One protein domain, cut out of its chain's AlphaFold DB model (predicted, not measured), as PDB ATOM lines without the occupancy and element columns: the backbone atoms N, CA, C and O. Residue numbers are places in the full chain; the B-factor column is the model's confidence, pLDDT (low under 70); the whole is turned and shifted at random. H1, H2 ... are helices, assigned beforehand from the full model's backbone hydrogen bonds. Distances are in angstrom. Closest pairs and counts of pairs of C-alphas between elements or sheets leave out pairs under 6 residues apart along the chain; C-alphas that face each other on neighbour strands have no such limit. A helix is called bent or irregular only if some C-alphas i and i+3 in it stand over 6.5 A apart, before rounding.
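What this domain is: This is residues 510 to 582 of the 582 residues of the protein "Putative membrane protein" of Wickerhamomyces ciferrii (strain ATCC 14091 / BCRC 22168 / CBS 111 / JCM 3599 / NBRC 0793 / NRRL Y-1031 F-60-10) (UniProt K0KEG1). The model is a long, slender helical hairpin: the bent helix H1 runs one way, a tight link turns the chain, and H2 folds back beside it. The two helices are side by side only along part of their length, H1b touching H2, while at the open end residues 510 to 522 of H1 and residues 576 to 582 stand free. The printed part has 73 residues with two named helices, H1 then H2, and no named strand; the class is all helix. It is only just extended, close to loose, with a radius of gyration of the C-alphas of 17.2 A, and it is a rod spanning 57 by 21 by 8 A.

Where its parts are: H1, residues 510 to 545, was assigned as one helix by its hydrogen bonds but is bent: C-alphas 527 and 530 are 6.6 A apart. Its arm H1a, residues 510 to 527, begins with C-alpha 510 at (6.785, -15.808, -18.346) and is 26.3 A long. Its arm H1b, residues 530 to 545, is 21.2 A long and ends with C-alpha 545 at (40.917, -39.753, 12.776). H2, residues 550 to 580, is 44.9 A long and ends with C-alpha 580 at (28.651, -21.603, -25.592).

How they stand to each other: H1a and H1b stand at a shallow tilt of 26 degrees. H1b and H2 form a helical hairpin and touch, H2 with residues 553 to 567 alone; their closest C-alphas, of Phe 534 and Gly 560, are 6.8 A apart. They run opposite ways at a shallow tilt of 7 degrees. H1a and H2 are close but not clearly touching, with the closest C-alphas, of Ser 526 and Ile 571, 7.7 A apart. They run opposite ways at a shallow tilt of 20 degrees. In H1a, H1b and H2 every O i to N i+4 pair is within hydrogen-bond range.

The domain as a whole: The two C-alphas farthest apart, of Val 510 and Thr 549, are 57.6 A apart. The printed part has no cut, and the link from H1 to H2, 4 residues, is tight. The mean pLDDT of the printed part is 76.6; residues 510 to 514, 544 to 548 and 578 to 582 are under 70.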
ATOM      1  N   VAL A 510       6.990 -15.458 -19.764       57.75
ATOM      2  CA  VAL A 510       6.785 -15.808 -18.346       57.75
ATOM      3  C   VAL A 510       7.424 -17.161 -18.019       57.75
ATOM      4  O   VAL A 510       7.992 -17.321 -16.937       57.75
ATOM      5  N   GLN A 511       7.389 -18.118 -18.953       56.81
ATOM      6  CA  GLN A 511       8.064 -19.411 -18.794       56.81
ATOM      7  C   GLN A 511       9.592 -19.292 -18.832       56.81
ATOM      8  O   GLN A 511      10.247 -19.917 -18.000       56.81
ATOM      9  N   THR A 512      10.162 -18.464 -19.713       59.81
ATOM     10  CA  THR A 512      11.622 -18.262 -19.771       59.81
ATOM     11  C   THR A 512      12.156 -17.638 -18.485       59.81
ATOM     12  O   THR A 512      13.103 -18.153 -17.904       59.81
ATOM     13  N   LYS A 513      11.467 -16.627 -17.936       64.06
ATOM     14  CA  LYS A 513      11.877 -15.992 -16.672       64.06
ATOM     15  C   LYS A 513      11.925 -16.958 -15.486       64.06
ATOM     16  O   LYS A 513      12.806 -16.813 -14.644       64.06
ATOM     17  N   ARG A 514      10.994 -17.920 -15.402       67.81
ATOM     18  CA  ARG A 514      10.989 -18.943 -14.334       67.81
ATOM     19  C   ARG A 514      12.070 -20.005 -14.536       67.81
ATOM     20  O   ARG A 514      12.638 -20.466 -13.550       67.81
ATOM     21  N   ALA A 515      12.353 -20.379 -15.782       70.94
ATOM     22  CA  ALA A 515      13.429 -21.315 -16.096       70.94
ATOM     23  C   ALA A 515      14.800 -20.732 -15.714       70.94
ATOM     24  O   ALA A 515      15.578 -21.412 -15.048       70.94
ATOM     25  N   ASP A 516      15.038 -19.450 -16.009       75.19
ATOM     26  CA  ASP A 516      16.294 -18.770 -15.665       75.19
ATOM     27  C   ASP A 516      16.500 -18.662 -14.149       75.19
ATOM     28  O   ASP A 516      17.612 -18.840 -13.651       75.19
ATOM     29  N   THR A 517      15.427 -18.418 -13.384       77.12
ATOM     30  CA  THR A 517      15.530 -18.372 -11.914       77.12
ATOM     31  C   THR A 517      15.829 -19.746 -11.327       77.12
ATOM     32  O   THR A 517      16.652 -19.851 -10.421       77.12
ATOM     33  N   MET A 518      15.200 -20.806 -11.845       74.62
ATOM     34  CA  MET A 518      15.474 -22.173 -11.390       74.62
ATOM     35  C   MET A 518      16.887 -22.631 -11.755       74.62
ATOM     36  O   MET A 518      17.551 -23.245 -10.923       74.62
ATOM     37  N   ALA A 519      17.384 -22.271 -12.942       77.81
ATOM     38  CA  ALA A 519      18.763 -22.542 -13.336       77.81
ATOM     39  C   ALA A 519      19.762 -21.874 -12.378       77.81
ATOM     40  O   ALA A 519      20.687 -22.530 -11.910       77.81
ATOM     41  N   TRP A 520      19.530 -20.611 -12.002       82.69
ATOM     42  CA  TRP A 520      20.355 -19.909 -11.011       82.69
ATOM     43  C   TRP A 520      20.322 -20.550  -9.622       82.69
ATOM     44  O   TRP A 520      21.351 -20.601  -8.952       82.69
ATOM     45  N   ILE A 521      19.168 -21.056  -9.181       82.56
ATOM     46  CA  ILE A 521      19.045 -21.745  -7.889       82.56
ATOM     47  C   ILE A 521      19.821 -23.066  -7.909       82.56
ATOM     48  O   ILE A 521      20.593 -23.327  -6.989       82.56
ATOM     49  N   ILE A 522      19.669 -23.871  -8.965       81.06
ATOM     50  CA  ILE A 522      20.435 -25.114  -9.145       81.06
ATOM     51  C   ILE A 522      21.933 -24.802  -9.178       81.06
ATOM     52  O   ILE A 522      22.724 -25.498  -8.544       81.06
ATOM     53  N   PHE A 523      22.311 -23.714  -9.848       79.50
ATOM     54  CA  PHE A 523      23.688 -23.253  -9.916       79.50
ATOM     55  C   PHE A 523      24.249 -22.897  -8.529       79.50
ATOM     56  O   PHE A 523      25.325 -23.351  -8.140       79.50
ATOM     57  N   LEU A 524      23.485 -22.131  -7.747       85.62
ATOM     58  CA  LEU A 524      23.847 -21.742  -6.387       85.62
ATOM     59  C   LEU A 524      24.000 -22.969  -5.471       85.62
ATOM     60  O   LEU A 524      24.973 -23.064  -4.724       85.62
ATOM     61  N   ILE A 525      23.074 -23.929  -5.561       82.88
ATOM     62  CA  ILE A 525      23.123 -25.184  -4.795       82.88
ATOM     63  C   ILE A 525      24.352 -26.002  -5.199       82.88
ATOM     64  O   ILE A 525      25.101 -26.444  -4.330       82.88
ATOM     65  N   SER A 526      24.617 -26.146  -6.500       78.00
ATOM     66  CA  SER A 526      25.784 -26.884  -6.997       78.00
ATOM     67  C   SER A 526      27.109 -26.249  -6.580       78.00
ATOM     68  O   SER A 526      28.111 -26.953  -6.514       78.00
ATOM     69  N   PHE A 527      27.138 -24.944  -6.306       81.44
ATOM     70  CA  PHE A 527      28.343 -24.264  -5.838       81.44
ATOM     71  C   PHE A 527      28.535 -24.387  -4.319       81.44
ATOM     72  O   PHE A 527      29.662 -24.502  -3.844       81.44
ATOM     73  N   ILE A 528      27.443 -24.377  -3.548       84.81
ATOM     74  CA  ILE A 528      27.488 -24.392  -2.077       84.81
ATOM     75  C   ILE A 528      27.633 -25.811  -1.523       84.81
ATOM     76  O   ILE A 528      28.370 -26.010  -0.560       84.81
ATOM     77  N   VAL A 529      26.945 -26.796  -2.107       84.88
ATOM     78  CA  VAL A 529      26.871 -28.160  -1.557       84.88
ATOM     79  C   VAL A 529      28.230 -28.875  -1.531       84.88
ATOM     80  O   VAL A 529      28.539 -29.445  -0.484       84.88
ATOM     81  N   PRO A 530      29.080 -28.842  -2.580       81.75
ATOM     82  CA  PRO A 530      30.343 -29.584  -2.563       81.75
ATOM     83  C   PRO A 530      31.338 -29.113  -1.489       81.75
ATOM     84  O   PRO A 530      31.843 -29.967  -0.759       81.75
ATOM     85  N   PRO A 531      31.593 -27.800  -1.292       82.50
ATOM     86  CA  PRO A 531      32.401 -27.330  -0.169       82.50
ATOM     87  C   PRO A 531      31.817 -27.744   1.181       82.50
ATOM     88  O   PRO A 531      32.551 -28.166   2.068       82.50
ATOM     89  N   LEU A 532      30.493 -27.662   1.337       83.75
ATOM     90  CA  LEU A 532      29.819 -27.998   2.591       83.75
ATOM     91  C   LEU A 532      29.958 -29.490   2.916       83.75
ATOM     92  O   LEU A 532      30.313 -29.832   4.040       83.75
ATOM     93  N   PHE A 533      29.781 -30.368   1.923       81.69
ATOM     94  CA  PHE A 533      30.036 -31.805   2.057       81.69
ATOM     95  C   PHE A 533      31.509 -32.118   2.307       81.69
ATOM     96  O   PHE A 533      31.813 -33.019   3.083       81.69
ATOM     97  N   PHE A 534      32.424 -31.367   1.695       81.94
ATOM     98  CA  PHE A 534      33.852 -31.516   1.937       81.94
ATOM     99  C   PHE A 534      34.209 -31.170   3.388       81.94
ATOM    100  O   PHE A 534      34.861 -31.967   4.056       81.94
ATOM    101  N   PHE A 535      33.739 -30.033   3.911       81.88
ATOM    102  CA  PHE A 535      33.980 -29.641   5.303       81.88
ATOM    103  C   PHE A 535      33.285 -30.566   6.300       81.88
ATOM    104  O   PHE A 535      33.874 -30.894   7.327       81.88
ATOM    105  N   LEU A 536      32.064 -31.016   5.999       81.62
ATOM    106  CA  LEU A 536      31.341 -31.954   6.853       81.62
ATOM    107  C   LEU A 536      32.029 -33.324   6.861       81.62
ATOM    108  O   LEU A 536      32.247 -33.896   7.925       81.62
ATOM    109  N   GLY A 537      32.448 -33.805   5.690       79.38
ATOM    110  CA  GLY A 537      33.225 -35.030   5.537       79.38
ATOM    111  C   GLY A 537      34.552 -34.955   6.282       79.38
ATOM    112  O   GLY A 537      34.875 -35.881   7.014       79.38
ATOM    113  N   PHE A 538      35.277 -33.838   6.182       77.38
ATOM    114  CA  PHE A 538      36.522 -33.622   6.924       77.38
ATOM    115  C   PHE A 538      36.322 -33.495   8.432       77.38
ATOM    116  O   PHE A 538      37.121 -34.043   9.183       77.38
ATOM    117  N   GLY A 539      35.285 -32.785   8.878       78.69
ATOM    118  CA  GLY A 539      34.988 -32.609  10.300       78.69
ATOM    119  C   GLY A 539      34.571 -33.918  10.968       78.69
ATOM    120  O   GLY A 539      35.049 -34.235  12.056       78.69
ATOM    121  N   LEU A 540      33.746 -34.717  10.282       76.88
ATOM    122  CA  LEU A 540      33.404 -36.071  10.717       76.88
ATOM    123  C   LEU A 540      34.632 -36.979  10.681       76.88
ATOM    124  O   LEU A 540      34.857 -37.735  11.623       76.88
ATOM    125  N   LEU A 541      35.463 -36.868   9.638       70.50
ATOM    126  CA  LEU A 541      36.705 -37.622   9.585       70.50
ATOM    127  C   LEU A 541      37.611 -37.286  10.758       70.50
ATOM    128  O   LEU A 541      38.118 -38.215  11.359       70.50
ATOM    129  N   ASP A 542      37.801 -36.014  11.115       72.19
ATOM    130  CA  ASP A 542      38.729 -35.606  12.178       72.19
ATOM    131  C   ASP A 542      38.332 -36.186  13.550       72.19
ATOM    132  O   ASP A 542      39.205 -36.598  14.316       72.19
ATOM    133  N   GLN A 543      37.026 -36.345  13.819       70.88
ATOM    134  CA  GLN A 543      36.530 -37.044  15.015       70.88
ATOM    135  C   GLN A 543      36.901 -38.535  15.042       70.88
ATOM    136  O   GLN A 543      37.267 -39.052  16.098       70.88
ATOM    137  N   PHE A 544      36.856 -39.225  13.900       65.44
ATOM    138  CA  PHE A 544      37.281 -40.629  13.803       65.44
ATOM    139  C   PHE A 544      38.807 -40.779  13.637       65.44
ATOM    140  O   PHE A 544      39.385 -41.791  14.042       65.44
ATOM    141  N   ILE A 545      39.485 -39.758  13.102       57.84
ATOM    142  CA  ILE A 545      40.917 -39.753  12.776       57.84
ATOM    143  C   ILE A 545      41.810 -39.605  14.003       57.84
ATOM    144  O   ILE A 545      42.986 -39.951  13.914       57.84
ATOM    145  N   GLY A 546      41.287 -39.186  15.159       63.03
ATOM    146  CA  GLY A 546      42.061 -39.143  16.407       63.03
ATOM    147  C   GLY A 546      42.748 -40.473  16.770       63.03
ATOM    148  O   GLY A 546      43.698 -40.475  17.547       63.03
ATOM    149  N   ARG A 547      42.312 -41.600  16.183       67.62
ATOM    150  CA  ARG A 547      42.916 -42.938  16.345       67.62
ATOM    151  C   ARG A 547      43.640 -43.477  15.109       67.62
ATOM    152  O   ARG A 547      44.183 -44.576  15.152       67.62
ATOM    153  N   ILE A 548      43.623 -42.748  14.001       66.19
ATOM    154  CA  ILE A 548      44.053 -43.249  12.699       66.19
ATOM    155  C   ILE A 548      45.464 -42.736  12.391       66.19
ATOM    156  O   ILE A 548      45.798 -41.575  12.624       66.19
ATOM    157  N   THR A 549      46.309 -43.611  11.846       78.31
ATOM    158  CA  THR A 549      47.700 -43.308  11.491       78.31
ATOM    159  C   THR A 549      47.802 -42.109  10.531       78.31
ATOM    160  O   THR A 549      46.983 -41.961   9.616       78.31
ATOM    161  N   PRO A 550      48.848 -41.268  10.660       80.81
ATOM    162  CA  PRO A 550      49.005 -40.032   9.880       80.81
ATOM    163  C   PRO A 550      49.016 -40.254   8.359       80.81
ATOM    164  O   PRO A 550      48.695 -39.343   7.596       80.81
ATOM    165  N   ASN A 551      49.339 -41.466   7.904       82.00
ATOM    166  CA  ASN A 551      49.312 -41.835   6.491       82.00
ATOM    167  C   ASN A 551      47.888 -41.892   5.921       82.00
ATOM    168  O   ASN A 551      47.654 -41.389   4.826       82.00
ATOM    169  N   ILE A 552      46.918 -42.413   6.674       81.00
ATOM    170  CA  ILE A 552      45.520 -42.491   6.222       81.00
ATOM    171  C   ILE A 552      44.891 -41.089   6.208       81.00
ATOM    172  O   ILE A 552      44.130 -40.771   5.296       81.00
ATOM    173  N   LYS A 553      45.292 -40.199   7.131       77.62
ATOM    174  CA  LYS A 553      44.886 -38.780   7.105       77.62
ATOM    175  C   LYS A 553      45.341 -38.086   5.817       77.62
ATOM    176  O   LYS A 553      44.564 -37.356   5.207       77.62
ATOM    177  N   LYS A 554      46.574 -38.349   5.362       83.81
ATOM    178  CA  LYS A 554      47.084 -37.827   4.081       83.81
ATOM    179  C   LYS A 554      46.312 -38.386   2.888       83.81
ATOM    180  O   LYS A 554      45.925 -37.610   2.021       83.81
ATOM    181  N   ILE A 555      46.058 -39.697   2.860       83.94
ATOM    182  CA  ILE A 555      45.303 -40.338   1.771       83.94
ATOM    183  C   ILE A 555      43.896 -39.753   1.693       83.94
ATOM    184  O   ILE A 555      43.478 -39.324   0.623       83.94
ATOM    185  N   SER A 556      43.192 -39.644   2.820       79.25
ATOM    186  CA  SER A 556      41.857 -39.056   2.806       79.25
ATOM    187  C   SER A 556      41.863 -37.585   2.404       79.25
ATOM    188  O   SER A 556      40.916 -37.136   1.759       79.25
ATOM    189  N   LEU A 557      42.904 -36.830   2.764       83.69
ATOM    190  CA  LEU A 557      43.015 -35.438   2.348       83.69
ATOM    191  C   LEU A 557      43.208 -35.317   0.839       83.69
ATOM    192  O   LEU A 557      42.566 -34.478   0.205       83.69
ATOM    193  N   ILE A 558      44.039 -36.185   0.262       86.75
ATOM    194  CA  ILE A 558      44.252 -36.262  -1.184       86.75
ATOM    195  C   ILE A 558      42.954 -36.663  -1.889       86.75
ATOM    196  O   ILE A 558      42.553 -35.984  -2.827       86.75
ATOM    197  N   VAL A 559      42.265 -37.706  -1.413       84.19
ATOM    198  CA  VAL A 559      40.992 -38.169  -1.993       84.19
ATOM    199  C   VAL A 559      39.931 -37.070  -1.927       84.19
ATOM    200  O   VAL A 559      39.296 -36.776  -2.937       84.19
ATOM    201  N   GLY A 560      39.789 -36.396  -0.783       82.81
ATOM    202  CA  GLY A 560      38.863 -35.276  -0.648       82.81
ATOM    203  C   GLY A 560      39.183 -34.138  -1.619       82.81
ATOM    204  O   GLY A 560      38.280 -33.607  -2.265       82.81
ATOM    205  N   MET A 561      40.459 -33.759  -1.743       85.50
ATOM    206  CA  MET A 561      40.896 -32.724  -2.691       85.50
ATOM    207  C   MET A 561      40.600 -33.120  -4.140       85.50
ATOM    208  O   MET A 561      40.197 -32.274  -4.935       85.50
ATOM    209  N   LEU A 562      40.745 -34.402  -4.480       85.25
ATOM    210  CA  LEU A 562      40.470 -34.932  -5.815       85.25
ATOM    211  C   LEU A 562      38.968 -34.881  -6.147       85.25
ATOM    212  O   LEU A 562      38.598 -34.476  -7.251       85.25
ATOM    213  N   VAL A 563      38.100 -35.195  -5.177       82.44
ATOM    214  CA  VAL A 563      36.634 -35.048  -5.295       82.44
ATOM    215  C   VAL A 563      36.224 -33.572  -5.433       82.44
ATOM    216  O   VAL A 563      35.354 -33.216  -6.233       82.44
ATOM    217  N   LEU A 564      36.883 -32.674  -4.699       82.75
ATOM    218  CA  LEU A 564      36.647 -31.233  -4.814       82.75
ATOM    219  C   LEU A 564      37.083 -30.689  -6.190       82.75
ATOM    220  O   LEU A 564      36.374 -29.900  -6.809       82.75
ATOM    221  N   LEU A 565      38.224 -31.146  -6.707       86.81
ATOM    222  CA  LEU A 565      38.714 -30.779  -8.040       86.81
ATOM    223  C   LEU A 565      37.807 -31.297  -9.159       86.81
ATOM    224  O   LEU A 565      37.513 -30.554 -10.092       86.81
ATOM    225  N   THR A 566      37.335 -32.542  -9.065       82.81
ATOM    226  CA  THR A 566      36.408 -33.116 -10.058       82.81
ATOM    227  C   THR A 566      35.060 -32.404 -10.048       82.81
ATOM    228  O   THR A 566      34.556 -32.063 -11.114       82.81
ATOM    229  N   SER A 567      34.511 -32.083  -8.874       81.44
ATOM    230  CA  SER A 567      33.276 -31.288  -8.792       81.44
ATOM    231  C   SER A 567      33.447 -29.878  -9.373       81.44
ATOM    232  O   SER A 567      32.605 -29.446 -10.163       81.44
ATOM    233  N   LEU A 568      34.558 -29.189  -9.089       83.81
ATOM    234  CA  LEU A 568      34.878 -27.899  -9.715       83.81
ATOM    235  C   LEU A 568      35.041 -28.004 -11.238       83.81
ATOM    236  O   LEU A 568      34.564 -27.129 -11.962       83.81
ATOM    237  N   ALA A 569      35.668 -29.072 -11.736       85.31
ATOM    238  CA  ALA A 569      35.814 -29.315 -13.167       85.31
ATOM    239  C   ALA A 569      34.455 -29.554 -13.843       85.31
ATOM    240  O   ALA A 569      34.178 -28.950 -14.876       85.31
ATOM    241  N   CYS A 570      33.571 -30.356 -13.240       81.62
ATOM    242  CA  CYS A 570      32.210 -30.569 -13.740       81.62
ATOM    243  C   CYS A 570      31.399 -29.265 -13.771       81.62
ATOM    244  O   CYS A 570      30.709 -29.001 -14.757       81.62
ATOM    245  N   ILE A 571      31.525 -28.419 -12.742       81.00
ATOM    246  CA  ILE A 571      30.906 -27.086 -12.721       81.00
ATOM    247  C   ILE A 571      31.478 -26.210 -13.848       81.00
ATOM    248  O   ILE A 571      30.722 -25.540 -14.553       81.00
ATOM    249  N   GLY A 572      32.797 -26.240 -14.056       82.31
ATOM    250  CA  GLY A 572      33.469 -25.521 -15.139       82.31
ATOM    251  C   GLY A 572      33.014 -25.967 -16.531       82.31
ATOM    252  O   GLY A 572      32.760 -25.122 -17.387       82.31
ATOM    253  N   ILE A 573      32.837 -27.274 -16.747       80.56
ATOM    254  CA  ILE A 573      32.301 -27.833 -17.998       80.56
ATOM    255  C   ILE A 573      30.845 -27.398 -18.193       80.56
ATOM    256  O   ILE A 573      30.485 -26.946 -19.280       80.56
ATOM    257  N   GLY A 574      30.023 -27.460 -17.141       77.19
ATOM    258  CA  GLY A 574      28.637 -26.987 -17.177       77.19
ATOM    259  C   GLY A 574      28.533 -25.509 -17.565       77.19
ATOM    260  O   GLY A 574      27.711 -25.147 -18.405       77.19
ATOM    261  N   PHE A 575      29.420 -24.665 -17.031       77.88
ATOM    262  CA  PHE A 575      29.528 -23.266 -17.442       77.88
ATOM    263  C   PHE A 575      30.028 -23.089 -18.873       77.88
ATOM    264  O   PHE A 575      29.492 -22.252 -19.592       77.88
ATOM    265  N   GLY A 576      31.044 -23.846 -19.289       77.00
ATOM    266  CA  GLY A 576      31.605 -23.753 -20.635       77.00
ATOM    267  C   GLY A 576      30.572 -24.088 -21.709       77.00
ATOM    268  O   GLY A 576      30.419 -23.340 -22.671       77.00
ATOM    269  N   VAL A 577      29.803 -25.161 -21.507       72.12
ATOM    270  CA  VAL A 577      28.726 -25.564 -22.425       72.12
ATOM    271  C   VAL A 577      27.541 -24.596 -22.349       72.12
ATOM    272  O   VAL A 577      26.984 -24.224 -23.382       72.12
ATOM    273  N   GLY A 578      27.175 -24.141 -21.147       67.12
ATOM    274  CA  GLY A 578      26.080 -23.188 -20.952       67.12
ATOM    275  C   GLY A 578      26.347 -21.819 -21.582       67.12
ATOM    276  O   GLY A 578      25.446 -21.249 -22.188       67.12
ATOM    277  N   LEU A 579      27.582 -21.313 -21.493       62.31
ATOM    278  CA  LEU A 579      27.995 -20.057 -22.128       62.31
ATOM    279  C   LEU A 579      28.182 -20.190 -23.641       62.31
ATOM    280  O   LEU A 579      27.976 -19.214 -24.342       62.31
ATOM    281  N   ALA A 580      28.554 -21.367 -24.149       64.75
ATOM    282  CA  ALA A 580      28.651 -21.603 -25.592       64.75
ATOM    283  C   ALA A 580      27.273 -21.737 -26.273       64.75
ATOM    284  O   ALA A 580      27.160 -21.556 -27.482       64.75
ATOM    285  N   SER A 581      26.235 -22.081 -25.506       50.06
ATOM    286  CA  SER A 581      24.845 -22.169 -25.972       50.06
ATOM    287  C   SER A 581      24.093 -20.828 -25.927       50.06
ATOM    288  O   SER A 581      22.969 -20.761 -26.438       50.06
ATOM    289  N   LEU A 582      24.657 -19.820 -25.261       49.81
ATOM    290  CA  LEU A 582      24.116 -18.468 -25.093       49.81
ATOM    291  C   LEU A 582      24.733 -17.538 -26.135       49.81
ATOM    292  O   LEU A 582      23.966 -16.715 -26.685       49.81
TER     293      LEU A 582